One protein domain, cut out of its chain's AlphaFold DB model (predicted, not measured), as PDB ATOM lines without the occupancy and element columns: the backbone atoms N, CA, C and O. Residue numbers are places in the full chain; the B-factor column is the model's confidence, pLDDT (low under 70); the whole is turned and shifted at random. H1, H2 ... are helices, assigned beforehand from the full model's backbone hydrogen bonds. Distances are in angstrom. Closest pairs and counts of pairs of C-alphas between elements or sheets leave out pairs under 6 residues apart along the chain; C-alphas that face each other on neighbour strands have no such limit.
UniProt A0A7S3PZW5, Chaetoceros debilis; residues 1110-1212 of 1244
ATOM      1  N   ASN A1110      41.798  16.106 -25.794       63.03
ATOM      2  CA  ASN A1110      41.078  15.200 -24.902       63.03
ATOM      3  C   ASN A1110      39.773  15.847 -24.404       63.03
ATOM      4  O   ASN A1110      39.731  17.044 -24.126       63.03
ATOM      5  N   ILE A1111      38.714  15.053 -24.265       63.06
ATOM      6  CA  ILE A1111      37.372  15.541 -23.938       63.06
ATOM      7  C   ILE A1111      37.095  15.262 -22.462       63.06
ATOM      8  O   ILE A1111      36.579  14.209 -22.103       63.06
ATOM      9  N   ALA A1112      37.442  16.213 -21.594       59.62
ATOM     10  CA  ALA A1112      37.077  16.170 -20.180       59.62
ATOM     11  C   ALA A1112      35.776  16.963 -19.950       59.62
ATOM     12  O   ALA A1112      35.725  18.178 -20.166       59.62
ATOM     13  N   PHE A1113      34.705  16.284 -19.526       53.62
ATOM     14  CA  PHE A1113      33.413  16.926 -19.233       53.62
ATOM     15  C   PHE A1113      33.453  17.708 -17.910       53.62
ATOM     16  O   PHE A1113      33.058  18.874 -17.857       53.62
ATOM     17  N   SER A1114      34.023  17.107 -16.862       50.22
ATOM     18  CA  SER A1114      34.224  17.741 -15.560       50.22
ATOM     19  C   SER A1114      35.524  17.255 -14.922       50.22
ATOM     20  O   SER A1114      35.554  16.196 -14.305       50.22
ATOM     21  N   ASN A1115      36.585  18.054 -15.028       58.06
ATOM     22  CA  ASN A1115      37.692  17.966 -14.080       58.06
ATOM     23  C   ASN A1115      37.403  19.005 -12.995       58.06
ATOM     24  O   ASN A1115      37.293  20.195 -13.301       58.06
ATOM     25  N   TYR A1116      37.193  18.571 -11.748       56.28
ATOM     26  CA  TYR A1116      37.028  19.500 -10.629       56.28
ATOM     27  C   TYR A1116      38.397  20.097 -10.294       56.28
ATOM     28  O   TYR A1116      39.147  19.575  -9.475       56.28
ATOM     29  N   THR A1117      38.750  21.179 -10.980       65.69
ATOM     30  CA  THR A1117      39.987  21.909 -10.711       65.69
ATOM     31  C   THR A1117      39.711  22.976  -9.660       65.69
ATOM     32  O   THR A1117      38.965  23.926  -9.902       65.69
ATOM     33  N   SER A1118      40.315  22.847  -8.479       72.50
ATOM     34  CA  SER A1118      40.265  23.902  -7.468       72.50
ATOM     35  C   SER A1118      41.224  25.029  -7.854       72.50
ATOM     36  O   SER A1118      42.409  24.982  -7.526       72.50
ATOM     37  N   TRP A1119      40.706  26.062  -8.521       77.88
ATOM     38  CA  TRP A1119      41.462  27.258  -8.935       77.88
ATOM     39  C   TRP A1119      42.067  28.057  -7.768       77.88
ATOM     40  O   TRP A1119      42.850  28.972  -7.982       77.88
ATOM     41  N   THR A1120      41.714  27.718  -6.527       72.38
ATOM     42  CA  THR A1120      42.218  28.339  -5.297       72.38
ATOM     43  C   THR A1120      43.458  27.654  -4.719       72.38
ATOM     44  O   THR A1120      44.116  28.241  -3.863       72.38
ATOM     45  N   LYS A1121      43.804  26.437  -5.168       75.81
ATOM     46  CA  LYS A1121      44.975  25.692  -4.675       75.81
ATOM     47  C   LYS A1121      46.187  25.872  -5.604       75.81
ATOM     48  O   LYS A1121      46.009  25.931  -6.824       75.81
ATOM     49  N   PRO A1122      47.421  25.944  -5.073       65.06
ATOM     50  CA  PRO A1122      48.627  25.906  -5.897       65.06
ATOM     51  C   PRO A1122      48.738  24.551  -6.629       65.06
ATOM     52  O   PRO A1122      48.386  23.530  -6.038       65.06
ATOM     53  N   PRO A1123      49.196  24.510  -7.897       68.19
ATOM     54  CA  PRO A1123      49.751  25.616  -8.689       68.19
ATOM     55  C   PRO A1123      48.713  26.435  -9.487       68.19
ATOM     56  O   PRO A1123      49.085  27.398 -10.145       68.19
ATOM     57  N   PHE A1124      47.421  26.087  -9.454       77.06
ATOM     58  CA  PHE A1124      46.380  26.710 -10.294       77.06
ATOM     59  C   PHE A1124      45.913  28.093  -9.818       77.06
ATOM     60  O   PHE A1124      45.279  28.819 -10.583       77.06
ATOM     61  N   ASN A1125      46.281  28.489  -8.597       76.94
ATOM     62  CA  ASN A1125      46.073  29.834  -8.049       76.94
ATOM     63  C   ASN A1125      46.779  30.956  -8.841       76.94
ATOM     64  O   ASN A1125      46.470  32.134  -8.645       76.94
ATOM     65  N   SER A1126      47.726  30.615  -9.723       75.50
ATOM     66  CA  SER A1126      48.409  31.569 -10.600       75.50
ATOM     67  C   SER A1126      47.565  32.001 -11.804       75.50
ATOM     68  O   SER A1126      47.859  33.030 -12.409       75.50
ATOM     69  N   VAL A1127      46.522  31.244 -12.161       81.00
ATOM     70  CA  VAL A1127      45.620  31.565 -13.274       81.00
ATOM     71  C   VAL A1127      44.556  32.530 -12.766       81.00
ATOM     72  O   VAL A1127      43.707  32.147 -11.967       81.00
ATOM     73  N   LYS A1128      44.619  33.797 -13.195       76.38
ATOM     74  CA  LYS A1128      43.717  34.861 -12.708       76.38
ATOM     75  C   LYS A1128      42.724  35.373 -13.748       76.38
ATOM     76  O   LYS A1128      41.711  35.940 -13.361       76.38
ATOM     77  N   SER A1129      42.997  35.178 -15.036       76.12
ATOM     78  CA  SER A1129      42.143  35.646 -16.131       76.12
ATOM     79  C   SER A1129      41.850  34.534 -17.136       76.12
ATOM     80  O   SER A1129      42.605  33.563 -17.261       76.12
ATOM     81  N   ARG A1130      40.766  34.698 -17.901       78.69
ATOM     82  CA  ARG A1130      40.392  33.764 -18.967       78.69
ATOM     83  C   ARG A1130      41.454  33.650 -20.060       78.69
ATOM     84  O   ARG A1130      41.669  32.555 -20.566       78.69
ATOM     85  N   GLU A1131      42.151  34.732 -20.397       78.19
ATOM     86  CA  GLU A1131      43.220  34.704 -21.407       78.19
ATOM     87  C   GLU A1131      44.407  33.835 -20.969       78.19
ATOM     88  O   GLU A1131      44.929  33.056 -21.769       78.19
ATOM     89  N   MET A1132      44.768  33.887 -19.680       80.12
ATOM     90  CA  MET A1132      45.794  33.017 -19.088       80.12
ATOM     91  C   MET A1132      45.368  31.543 -19.081       80.12
ATOM     92  O   MET A1132      46.216  30.657 -19.182       80.12
ATOM     93  N   TYR A1133      44.064  31.272 -18.974       82.00
ATOM     94  CA  TYR A1133      43.506  29.924 -19.086       82.00
ATOM     95  C   TYR A1133      43.451  29.437 -20.542       82.00
ATOM     96  O   TYR A1133      43.850  28.307 -20.804       82.00
ATOM     97  N   GLU A1134      42.994  30.252 -21.499       78.50
ATOM     98  CA  GLU A1134      42.847  29.855 -22.910       78.50
ATOM     99  C   GLU A1134      44.196  29.714 -23.637       78.50
ATOM    100  O   GLU A1134      44.333  28.839 -24.496       78.50
ATOM    101  N   LYS A1135      45.203  30.526 -23.283       81.94
ATOM    102  CA  LYS A1135      46.550  30.499 -23.886       81.94
ATOM    103  C   LYS A1135      47.661  30.398 -22.833       81.94
ATOM    104  O   LYS A1135      48.486  31.296 -22.701       81.94
ATOM    105  N   PRO A1136      47.755  29.282 -22.099       79.62
ATOM    106  CA  PRO A1136      48.652  29.183 -20.950       79.62
ATOM    107  C   PRO A1136      50.143  29.235 -21.323       79.62
ATOM    108  O   PRO A1136      50.955  29.663 -20.511       79.62
ATOM    109  N   HIS A1137      50.515  28.851 -22.548       78.88
ATOM    110  CA  HIS A1137      51.903  28.907 -23.027       78.88
ATOM    111  C   HIS A1137      52.417  30.329 -23.293       78.88
ATOM    112  O   HIS A1137      53.629  30.526 -23.313       78.88
ATOM    113  N   ASP A1138      51.524  31.309 -23.457       84.19
ATOM    114  CA  ASP A1138      51.916  32.709 -23.654       84.19
ATOM    115  C   ASP A1138      52.274  33.384 -22.313       84.19
ATOM    116  O   ASP A1138      52.986  34.386 -22.293       84.19
ATOM    117  N   PHE A1139      51.809  32.823 -21.185       76.19
ATOM    118  CA  PHE A1139      51.915  33.432 -19.851       76.19
ATOM    119  C   PHE A1139      52.692  32.592 -18.820       76.19
ATOM    120  O   PHE A1139      53.181  33.152 -17.838       76.19
ATOM    121  N   PHE A1140      52.828  31.272 -19.009       80.19
ATOM    122  CA  PHE A1140      53.464  30.362 -18.046       80.19
ATOM    123  C   PHE A1140      54.583  29.509 -18.674       80.19
ATOM    124  O   PHE A1140      54.544  29.167 -19.854       80.19
ATOM    125  N   GLN A1141      55.575  29.112 -17.864       74.56
ATOM    126  CA  GLN A1141      56.641  28.178 -18.267       74.56
ATOM    127  C   GLN A1141      56.104  26.738 -18.446       74.56
ATOM    128  O   GLN A1141      55.088  26.372 -17.850       74.56
ATOM    129  N   GLU A1142      56.804  25.905 -19.233       67.19
ATOM    130  CA  GLU A1142      56.353  24.583 -19.722       67.19
ATOM    131  C   GLU A1142      55.704  23.614 -18.702       67.19
ATOM    132  O   GLU A1142      54.740  22.948 -19.097       67.19
ATOM    133  N   PRO A1143      56.101  23.524 -17.413       61.06
ATOM    134  CA  PRO A1143      55.406  22.635 -16.477       61.06
ATOM    135  C   PRO A1143      54.047  23.188 -16.018       61.06
ATOM    136  O   PRO A1143      53.083  22.438 -15.906       61.06
ATOM    137  N   ILE A1144      53.929  24.500 -15.797       72.00
ATOM    138  CA  ILE A1144      52.675  25.124 -15.344       72.00
ATOM    139  C   ILE A1144      51.718  25.292 -16.526       72.00
ATOM    140  O   ILE A1144      50.533  24.987 -16.408       72.00
ATOM    141  N   ALA A1145      52.231  25.693 -17.693       75.25
ATOM    142  CA  ALA A1145      51.417  25.864 -18.893       75.25
ATOM    143  C   ALA A1145      50.749  24.554 -19.343       75.25
ATOM    144  O   ALA A1145      49.567  24.544 -19.695       75.25
ATOM    145  N   SER A1146      51.489  23.440 -19.294       70.06
ATOM    146  CA  SER A1146      50.964  22.113 -19.634       70.06
ATOM    147  C   SER A1146      49.946  21.606 -18.607       70.06
ATOM    148  O   SER A1146      48.912  21.072 -19.011       70.06
ATOM    149  N   MET A1147      50.165  21.846 -17.306       69.38
ATOM    150  CA  MET A1147      49.187  21.535 -16.255       69.38
ATOM    151  C   MET A1147      47.883  22.322 -16.434       69.38
ATOM    152  O   MET A1147      46.805  21.735 -16.387       69.38
ATOM    153  N   VAL A1148      47.953  23.628 -16.704       73.94
ATOM    154  CA  VAL A1148      46.757  24.454 -16.955       73.94
ATOM    155  C   VAL A1148      46.027  23.977 -18.211       73.94
ATOM    156  O   VAL A1148      44.807  23.815 -18.188       73.94
ATOM    157  N   LYS A1149      46.753  23.644 -19.281       75.19
ATOM    158  CA  LYS A1149      46.160  23.073 -20.497       75.19
ATOM    159  C   LYS A1149      45.475  21.724 -20.243       75.19
ATOM    160  O   LYS A1149      44.410  21.471 -20.795       75.19
ATOM    161  N   ALA A1150      46.026  20.878 -19.371       68.56
ATOM    162  CA  ALA A1150      45.414  19.601 -18.988       68.56
ATOM    163  C   ALA A1150      44.098  19.766 -18.198       68.56
ATOM    164  O   ALA A1150      43.268  18.858 -18.177       68.56
ATOM    165  N   THR A1151      43.872  20.933 -17.583       70.62
ATOM    166  CA  THR A1151      42.618  21.249 -16.873       70.62
ATOM    167  C   THR A1151      41.503  21.772 -17.781       70.62
ATOM    168  O   THR A1151      40.393  22.020 -17.301       70.62
ATOM    169  N   HIS A1152      41.770  21.916 -19.088       74.75
ATOM    170  CA  HIS A1152      40.765  22.327 -20.064       74.75
ATOM    171  C   HIS A1152      39.605  21.334 -20.083       74.75
ATOM    172  O   HIS A1152      39.733  20.187 -20.499       74.75
ATOM    173  N   SER A1153      38.452  21.790 -19.607       75.25
ATOM    174  CA  SER A1153      37.213  21.014 -19.574       75.25
ATOM    175  C   SER A1153      36.024  21.913 -19.884       75.25
ATOM    176  O   SER A1153      36.120  23.146 -19.814       75.25
ATOM    177  N   ALA A1154      34.882  21.313 -20.218       72.06
ATOM    178  CA  ALA A1154      33.649  22.073 -20.415       72.06
ATOM    179  C   ALA A1154      33.279  22.860 -19.143       72.06
ATOM    180  O   ALA A1154      32.997  24.055 -19.220       72.06
ATOM    181  N   ALA A1155      33.382  22.226 -17.970       72.06
ATOM    182  CA  ALA A1155      33.128  22.852 -16.674       72.06
ATOM    183  C   ALA A1155      34.109  23.994 -16.342       72.06
ATOM    184  O   ALA A1155      33.676  25.065 -15.919       72.06
ATOM    185  N   ALA A1156      35.411  23.807 -16.582       75.56
ATOM    186  CA  ALA A1156      36.435  24.835 -16.366       75.56
ATOM    187  C   ALA A1156      36.262  26.045 -17.297       75.56
ATOM    188  O   ALA A1156      36.371  27.194 -16.876       75.56
ATOM    189  N   THR A1157      35.928  25.794 -18.562       77.19
ATOM    190  CA  THR A1157      35.700  26.859 -19.547       77.19
ATOM    191  C   THR A1157      34.425  27.638 -19.213       77.19
ATOM    192  O   THR A1157      34.410  28.864 -19.280       77.19
ATOM    193  N   LEU A1158      33.366  26.949 -18.769       77.06
ATOM    194  CA  LEU A1158      32.146  27.584 -18.260       77.06
ATOM    195  C   LEU A1158      32.386  28.361 -16.956       77.06
ATOM    196  O   LEU A1158      31.755  29.398 -16.756       77.06
ATOM    197  N   TYR A1159      33.297  27.895 -16.094       79.19
ATOM    198  CA  TYR A1159      33.717  28.602 -14.882       79.19
ATOM    199  C   TYR A1159      34.369  29.946 -15.227       79.19
ATOM    200  O   TYR A1159      33.894  30.973 -14.753       79.19
ATOM    201  N   TRP A1160      35.367  29.968 -16.115       80.00
ATOM    202  CA  TRP A1160      36.025  31.216 -16.525       80.00
ATOM    203  C   TRP A1160      35.086  32.158 -17.296       80.00
ATOM    204  O   TRP A1160      35.113  33.360 -17.059       80.00
ATOM    205  N   ILE A1161      34.149  31.630 -18.097       75.00
ATOM    206  CA  ILE A1161      33.075  32.435 -18.720       75.00
ATOM    207  C   ILE A1161      32.125  33.032 -17.667       75.00
ATOM    208  O   ILE A1161      31.602  34.132 -17.850       75.00
ATOM    209  N   LYS A1162      31.867  32.321 -16.561       74.69
ATOM    210  CA  LYS A1162      31.043  32.820 -15.450       74.69
ATOM    211  C   LYS A1162      31.777  33.896 -14.645       74.69
ATOM    212  O   LYS A1162      31.138  34.853 -14.213       74.69
ATOM    213  N   THR A1163      33.084  33.764 -14.451       72.06
ATOM    214  CA  THR A1163      33.908  34.777 -13.776       72.06
ATOM    215  C   THR A1163      33.973  36.061 -14.606       72.06
ATOM    216  O   THR A1163      33.593  37.108 -14.090       72.06
ATOM    217  N   ASP A1164      34.259  35.958 -15.909       69.62
ATOM    218  CA  ASP A1164      34.205  37.092 -16.848       69.62
ATOM    219  C   ASP A1164      32.811  37.740 -16.891       69.62
ATOM    220  O   ASP A1164      32.685  38.958 -16.978       69.62
ATOM    221  N   SER A1165      31.731  36.947 -16.793       63.47
ATOM    222  CA  SER A1165      30.370  37.501 -16.807       63.47
ATOM    223  C   SER A1165      30.059  38.403 -15.617       63.47
ATOM    224  O   SER A1165      29.338  39.381 -15.784       63.47
ATOM    225  N   LYS A1166      30.632  38.120 -14.440       64.88
ATOM    226  CA  LYS A1166      30.474  38.978 -13.257       64.88
ATOM    227  C   LYS A1166      31.212  40.309 -13.428       64.88
ATOM    228  O   LYS A1166      30.738  41.329 -12.936       64.88
ATOM    229  N   GLU A1167      32.338  40.304 -14.140       61.75
ATOM    230  CA  GLU A1167      33.099  41.513 -14.479       61.75
ATOM    231  C   GLU A1167      32.414  42.333 -15.592       61.75
ATOM    232  O   GLU A1167      32.360  43.558 -15.502       61.75
ATOM    233  N   LEU A1168      31.803  41.683 -16.593       57.97
ATOM    234  CA  LEU A1168      31.039  42.355 -17.659       57.97
ATOM    235  C   LEU A1168      29.661  42.882 -17.213       57.97
ATOM    236  O   LEU A1168      29.223  43.924 -17.706       57.97
ATOM    237  N   GLU A1169      28.971  42.212 -16.283       58.41
ATOM    238  CA  GLU A1169      27.717  42.712 -15.690       58.41
ATOM    239  C   GLU A1169      27.954  43.998 -14.880       58.41
ATOM    240  O   GLU A1169      27.141  44.924 -14.940       58.41
ATOM    241  N   ALA A1170      29.112  44.119 -14.217       58.16
ATOM    242  CA  ALA A1170      29.552  45.365 -13.586       58.16
ATOM    243  C   ALA A1170      29.807  46.501 -14.607       58.16
ATOM    244  O   ALA A1170      29.730  47.677 -14.249       58.16
ATOM    245  N   ALA A1171      30.036  46.162 -15.884       57.94
ATOM    246  CA  ALA A1171      30.300  47.087 -16.990       57.94
ATOM    247  C   ALA A1171      29.069  47.421 -17.874       57.94
ATOM    248  O   ALA A1171      29.215  48.123 -18.873       57.94
ATOM    249  N   LYS A1172      27.848  46.973 -17.513       54.47
ATOM    250  CA  LYS A1172      26.569  47.237 -18.228       54.47
ATOM    251  C   LYS A1172      26.538  46.823 -19.715       54.47
ATOM    252  O   LYS A1172      25.954  47.522 -20.545       54.47
ATOM    253  N   VAL A1173      27.110  45.672 -20.066       56.44
ATOM    254  CA  VAL A1173      27.037  45.103 -21.428       56.44
ATOM    255  C   VAL A1173      25.924  44.041 -21.520       56.44
ATOM    256  O   VAL A1173      25.648  43.331 -20.558       56.44
ATOM    257  N   GLY A1174      25.226  43.968 -22.660       56.81
ATOM    258  CA  GLY A1174      23.981  43.204 -22.833       56.81
ATOM    259  C   GLY A1174      24.121  41.675 -22.729       56.81
ATOM    260  O   GLY A1174      24.940  41.059 -23.407       56.81
ATOM    261  N   GLY A1175      23.241  41.036 -21.947       57.81
ATOM    262  CA  GLY A1175      23.281  39.597 -21.625       57.81
ATOM    263  C   GLY A1175      23.058  38.607 -22.784       57.81
ATOM    264  O   GLY A1175      23.216  37.401 -22.593       57.81
ATOM    265  N   GLY A1176      22.724  39.082 -23.991       62.94
ATOM    266  CA  GLY A1176      22.520  38.235 -25.174       62.94
ATOM    267  C   GLY A1176      23.807  37.591 -25.704       62.94
ATOM    268  O   GLY A1176      23.794  36.418 -26.074       62.94
ATOM    269  N   GLU A1177      24.938  38.305 -25.690       64.31
ATOM    270  CA  GLU A1177      26.220  37.773 -26.186       64.31
ATOM    271  C   GLU A1177      26.765  36.645 -25.298       64.31
ATOM    272  O   GLU A1177      27.281  35.642 -25.798       64.31
ATOM    273  N   LEU A1178      26.577  36.750 -23.981       63.56
ATOM    274  CA  LEU A1178      27.045  35.756 -23.016       63.56
ATOM    275  C   LEU A1178      26.311  34.411 -23.157       63.56
ATOM    276  O   LEU A1178      26.923  33.344 -23.046       63.56
ATOM    277  N   TYR A1179      25.004  34.450 -23.439       70.44
ATOM    278  CA  TYR A1179      24.207  33.254 -23.714       70.44
ATOM    279  C   TYR A1179      24.723  32.523 -24.961       70.44
ATOM    280  O   TYR A1179      24.988  31.319 -24.915       70.44
ATOM    281  N   TRP A1180      24.974  33.259 -26.048       73.88
ATOM    282  CA  TRP A1180      25.530  32.695 -27.279       73.88
ATOM    283  C   TRP A1180      26.945  32.134 -27.099       73.88
ATOM    284  O   TRP A1180      27.256  31.092 -27.679       73.88
ATOM    285  N   MET A1181      27.790  32.741 -26.258       70.81
ATOM    286  CA  MET A1181      29.111  32.186 -25.930       70.81
ATOM    287  C   MET A1181      29.015  30.844 -25.191       70.81
ATOM    288  O   MET A1181      29.725  29.903 -25.553       70.81
ATOM    289  N   ARG A1182      28.106  30.712 -24.213       73.62
ATOM    290  CA  ARG A1182      27.869  29.436 -23.506       73.62
ATOM    291  C   ARG A1182      27.358  28.354 -24.456       73.62
ATOM    292  O   ARG A1182      27.888  27.245 -24.460       73.62
ATOM    293  N   VAL A1183      26.391  28.693 -25.312       76.69
ATOM    294  CA  VAL A1183      25.858  27.780 -26.336       76.69
ATOM    295  C   VAL A1183      26.954  27.351 -27.316       76.69
ATOM    296  O   VAL A1183      27.068  26.168 -27.621       76.69
ATOM    297  N   LYS A1184      27.820  28.270 -27.759       79.06
ATOM    298  CA  LYS A1184      28.934  27.968 -28.673       79.06
ATOM    299  C   LYS A1184      29.956  27.002 -28.063       79.06
ATOM    300  O   LYS A1184      30.444  26.124 -28.771       79.06
ATOM    301  N   VAL A1185      30.265  27.129 -26.769       75.25
ATOM    302  CA  VAL A1185      31.164  26.197 -26.060       75.25
ATOM    303  C   VAL A1185      30.533  24.814 -25.932       75.25
ATOM    304  O   VAL A1185      31.194  23.821 -26.234       75.25
ATOM    305  N   ILE A1186      29.249  24.743 -25.571       77.94
ATOM    306  CA  ILE A1186      28.511  23.476 -25.476       77.94
ATOM    307  C   ILE A1186      28.423  22.799 -26.853       77.94
ATOM    308  O   ILE A1186      28.725  21.615 -26.967       77.94
ATOM    309  N   LEU A1187      28.105  23.541 -27.919       79.81
ATOM    310  CA  LEU A1187      28.062  23.011 -29.288       79.81
ATOM    311  C   LEU A1187      29.437  22.542 -29.779       79.81
ATOM    312  O   LEU A1187      29.529  21.480 -30.389       79.81
ATOM    313  N   ARG A1188      30.513  23.289 -29.483       80.50
ATOM    314  CA  ARG A1188      31.892  22.868 -29.786       80.50
ATOM    315  C   ARG A1188      32.238  21.568 -29.062       80.50
ATOM    316  O   ARG A1188      32.817  20.678 -29.675       80.50
ATOM    317  N   PHE A1189      31.854  21.439 -27.793       76.62
ATOM    318  CA  PHE A1189      32.085  20.231 -27.006       76.62
ATOM    319  C   PHE A1189      31.285  19.031 -27.532       76.62
ATOM    320  O   PHE A1189      31.851  17.951 -27.693       76.62
ATOM    321  N   ILE A1190      30.000  19.213 -27.858       80.69
ATOM    322  CA  ILE A1190      29.152  18.170 -28.457       80.69
ATOM    323  C   ILE A1190      29.740  17.719 -29.796       80.69
ATOM    324  O   ILE A1190      29.893  16.523 -30.027       80.69
ATOM    325  N   TYR A1191      30.140  18.663 -30.652       83.12
ATOM    326  CA  TYR A1191      30.783  18.359 -31.929       83.12
ATOM    327  C   TYR A1191      32.084  17.568 -31.741       83.12
ATOM    328  O   TYR A1191      32.247  16.508 -32.343       83.12
ATOM    329  N   SER A1192      32.981  18.033 -30.868       75.81
ATOM    330  CA  SER A1192      34.218  17.314 -30.548       75.81
ATOM    331  C   SER A1192      33.933  15.918 -29.987       75.81
ATOM    332  O   SER A1192      34.607  14.971 -30.378       75.81
ATOM    333  N   SER A1193      32.904  15.765 -29.145       77.75
ATOM    334  CA  SER A1193      32.498  14.476 -28.559       77.75
ATOM    335  C   SER A1193      31.991  13.499 -29.613       77.75
ATOM    336  O   SER A1193      32.374  12.333 -29.600       77.75
ATOM    337  N   ILE A1194      31.194  13.976 -30.572       84.12
ATOM    338  CA  ILE A1194      30.717  13.168 -31.701       84.12
ATOM    339  C   ILE A1194      31.889  12.750 -32.594       84.12
ATOM    340  O   ILE A1194      31.989  11.583 -32.964       84.12
ATOM    341  N   VAL A1195      32.806  13.669 -32.914       83.31
ATOM    342  CA  VAL A1195      33.998  13.353 -33.721       83.31
ATOM    343  C   VAL A1195      34.879  12.325 -33.013       83.31
ATOM    344  O   VAL A1195      35.321  11.367 -33.641       83.31
ATOM    345  N   TYR A1196      35.101  12.486 -31.709       82.88
ATOM    346  CA  TYR A1196      35.871  11.532 -30.918       82.88
ATOM    347  C   TYR A1196      35.183  10.164 -30.871       82.88
ATOM    348  O   TYR A1196      35.840   9.158 -31.106       82.88
ATOM    349  N   LEU A1197      33.860  10.115 -30.678       84.31
ATOM    350  CA  LEU A1197      33.080   8.875 -30.722       84.31
ATOM    351  C   LEU A1197      33.205   8.170 -32.083       84.31
ATOM    352  O   LEU A1197      33.454   6.968 -32.128       84.31
ATOM    353  N   ILE A1198      33.110   8.916 -33.189       87.19
ATOM    354  CA  ILE A1198      33.309   8.381 -34.544       87.19
ATOM    355  C   ILE A1198      34.730   7.828 -34.706       87.19
ATOM    356  O   ILE A1198      34.894   6.730 -35.235       87.19
ATOM    357  N   LEU A1199      35.756   8.545 -34.235       86.19
ATOM    358  CA  LEU A1199      37.149   8.086 -34.287       86.19
ATOM    359  C   LEU A1199      37.380   6.837 -33.430       86.19
ATOM    360  O   LEU A1199      38.140   5.959 -33.838       86.19
ATOM    361  N   ILE A1200      36.714   6.726 -32.276       84.62
ATOM    362  CA  ILE A1200      36.766   5.525 -31.441       84.62
ATOM    363  C   ILE A1200      36.130   4.338 -32.166       84.62
ATOM    364  O   ILE A1200      36.779   3.299 -32.280       84.62
ATOM    365  N   ILE A1201      34.925   4.494 -32.723       86.75
ATOM    366  CA  ILE A1201      34.229   3.435 -33.477       86.75
ATOM    367  C   ILE A1201      35.052   3.001 -34.697       86.75
ATOM    368  O   ILE A1201      35.288   1.812 -34.908       86.75
ATOM    369  N   LEU A1202      35.548   3.963 -35.480       86.94
ATOM    370  CA  LEU A1202      36.388   3.685 -36.643       86.94
ATOM    371  C   LEU A1202      37.705   3.012 -36.235       86.94
ATOM    372  O   LEU A1202      38.208   2.138 -36.938       86.94
ATOM    373  N   GLY A1203      38.266   3.395 -35.089       83.38
ATOM    374  CA  GLY A1203      39.461   2.771 -34.542       83.38
ATOM    375  C   GLY A1203      39.245   1.331 -34.083       83.38
ATOM    376  O   GLY A1203      40.101   0.506 -34.373       83.38
ATOM    377  N   VAL A1204      38.101   0.987 -33.479       84.94
ATOM    378  CA  VAL A1204      37.745  -0.412 -33.148       84.94
ATOM    379  C   VAL A1204      37.756  -1.271 -34.415       84.94
ATOM    380  O   VAL A1204      38.431  -2.294 -34.465       84.94
ATOM    381  N   LEU A1205      37.111  -0.803 -35.490       83.50
ATOM    382  CA  LEU A1205      37.066  -1.523 -36.771       83.50
ATOM    383  C   LEU A1205      38.434  -1.648 -37.459       83.50
ATOM    384  O   LEU A1205      38.633  -2.528 -38.290       83.50
ATOM    385  N   THR A1206      39.382  -0.768 -37.133       83.25
ATOM    386  CA  THR A1206      40.704  -0.706 -37.777       83.25
ATOM    387  C   THR A1206      41.848  -1.089 -36.843       83.25
ATOM    388  O   THR A1206      42.990  -0.693 -37.079       83.25
ATOM    389  N   CYS A1207      41.559  -1.842 -35.775       81.12
ATOM    390  CA  CYS A1207      42.558  -2.300 -34.802       81.12
ATOM    391  C   CYS A1207      43.413  -1.145 -34.239       81.12
ATOM    392  O   CYS A1207      44.629  -1.247 -34.096       81.12
ATOM    393  N   GLY A1208      42.773  -0.021 -33.917       80.12
ATOM    394  CA  GLY A1208      43.392   1.140 -33.278       80.12
ATOM    395  C   GLY A1208      44.064   2.123 -34.241       80.12
ATOM    396  O   GLY A1208      44.623   3.127 -33.788       80.12
ATOM    397  N   TRP A1209      43.985   1.904 -35.562       83.56
ATOM    398  CA  TRP A1209      44.669   2.756 -36.543       83.56
ATOM    399  C   TRP A1209      44.151   4.195 -36.577       83.56
ATOM    400  O   TRP A1209      44.947   5.108 -36.777       83.56
ATOM    401  N   PHE A1210      42.853   4.420 -36.348       85.69
ATOM    402  CA  PHE A1210      42.239   5.758 -36.290       85.69
ATOM    403  C   PHE A1210      42.088   6.318 -34.866       85.69
ATOM    404  O   PHE A1210      41.576   7.423 -34.696       85.69
ATOM    405  N   TRP A1211      42.569   5.613 -33.833       86.56
ATOM    406  CA  TRP A1211      42.498   6.126 -32.464       86.56
ATOM    407  C   TRP A1211      43.477   7.288 -32.225       86.56
ATOM    408  O   TRP A1211      44.642   7.204 -32.637       86.56
ATOM    409  N   PRO A1212      43.048   8.358 -31.531       84.94
ATOM    410  CA  PRO A1212      43.941   9.427 -31.083       84.94
ATOM    411  C   PRO A1212      45.042   8.897 -30.152       84.94
ATOM    412  O   PRO A1212      44.842   7.892 -29.465       84.94
TER     413      PRO A1212
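This is residues 1110 to 1212 of the 1244 residues of a protein of Chaetoceros debilis (UniProt A0A7S3PZW5). A helical hairpin, H4 beside the first part of the much longer H5, has a small head of three short helices, H1 to H3, on one side of H4. There are 103 residues printed, with five named helices, H1 to H5 in order, and no named strand: all helix. The whole is loose, radius of gyration of the C-alphas 16.5 A, spanning 53 by 35 by 23 A.

After residues 1110 to 1129, H1, residues 1130 to 1134, only just touches residues 1160 to 1164 of H4, residues 1154 to 1169, with 3 pairs of C-alphas within 8 A, the closest Arg 1130 and Trp 1160, 5.6 A. H2, residues 1136 to 1139, touches H3, residues 1142 to 1150; the closest C-alphas, Pro 1136 and Ala 1145, are 4.8 A apart. H4 and H5, residues 1176 to 1205, form a hairpin, opposite ways at a shallow tilt of 10 degrees; H5 touches H4 with residues 1178 to 1189 alone, the closest C-alphas being Leu 1158 and Arg 1182, 7.0 A. Every O i to N i+4 pair is within hydrogen-bond range in H1, H3, H4 and H5; H2 is too short for one.

H3 is 12.0 A long, H4 22.0 A and H5 43.9 A. C-alpha 1130 begins H1 at (40.392, 33.764, -18.967); C-alpha 1205 ends H5 at (37.066, -1.523, -36.771).

The printed part has no cut and no long link between helices. Low-confidence residues include 1164 to 1178.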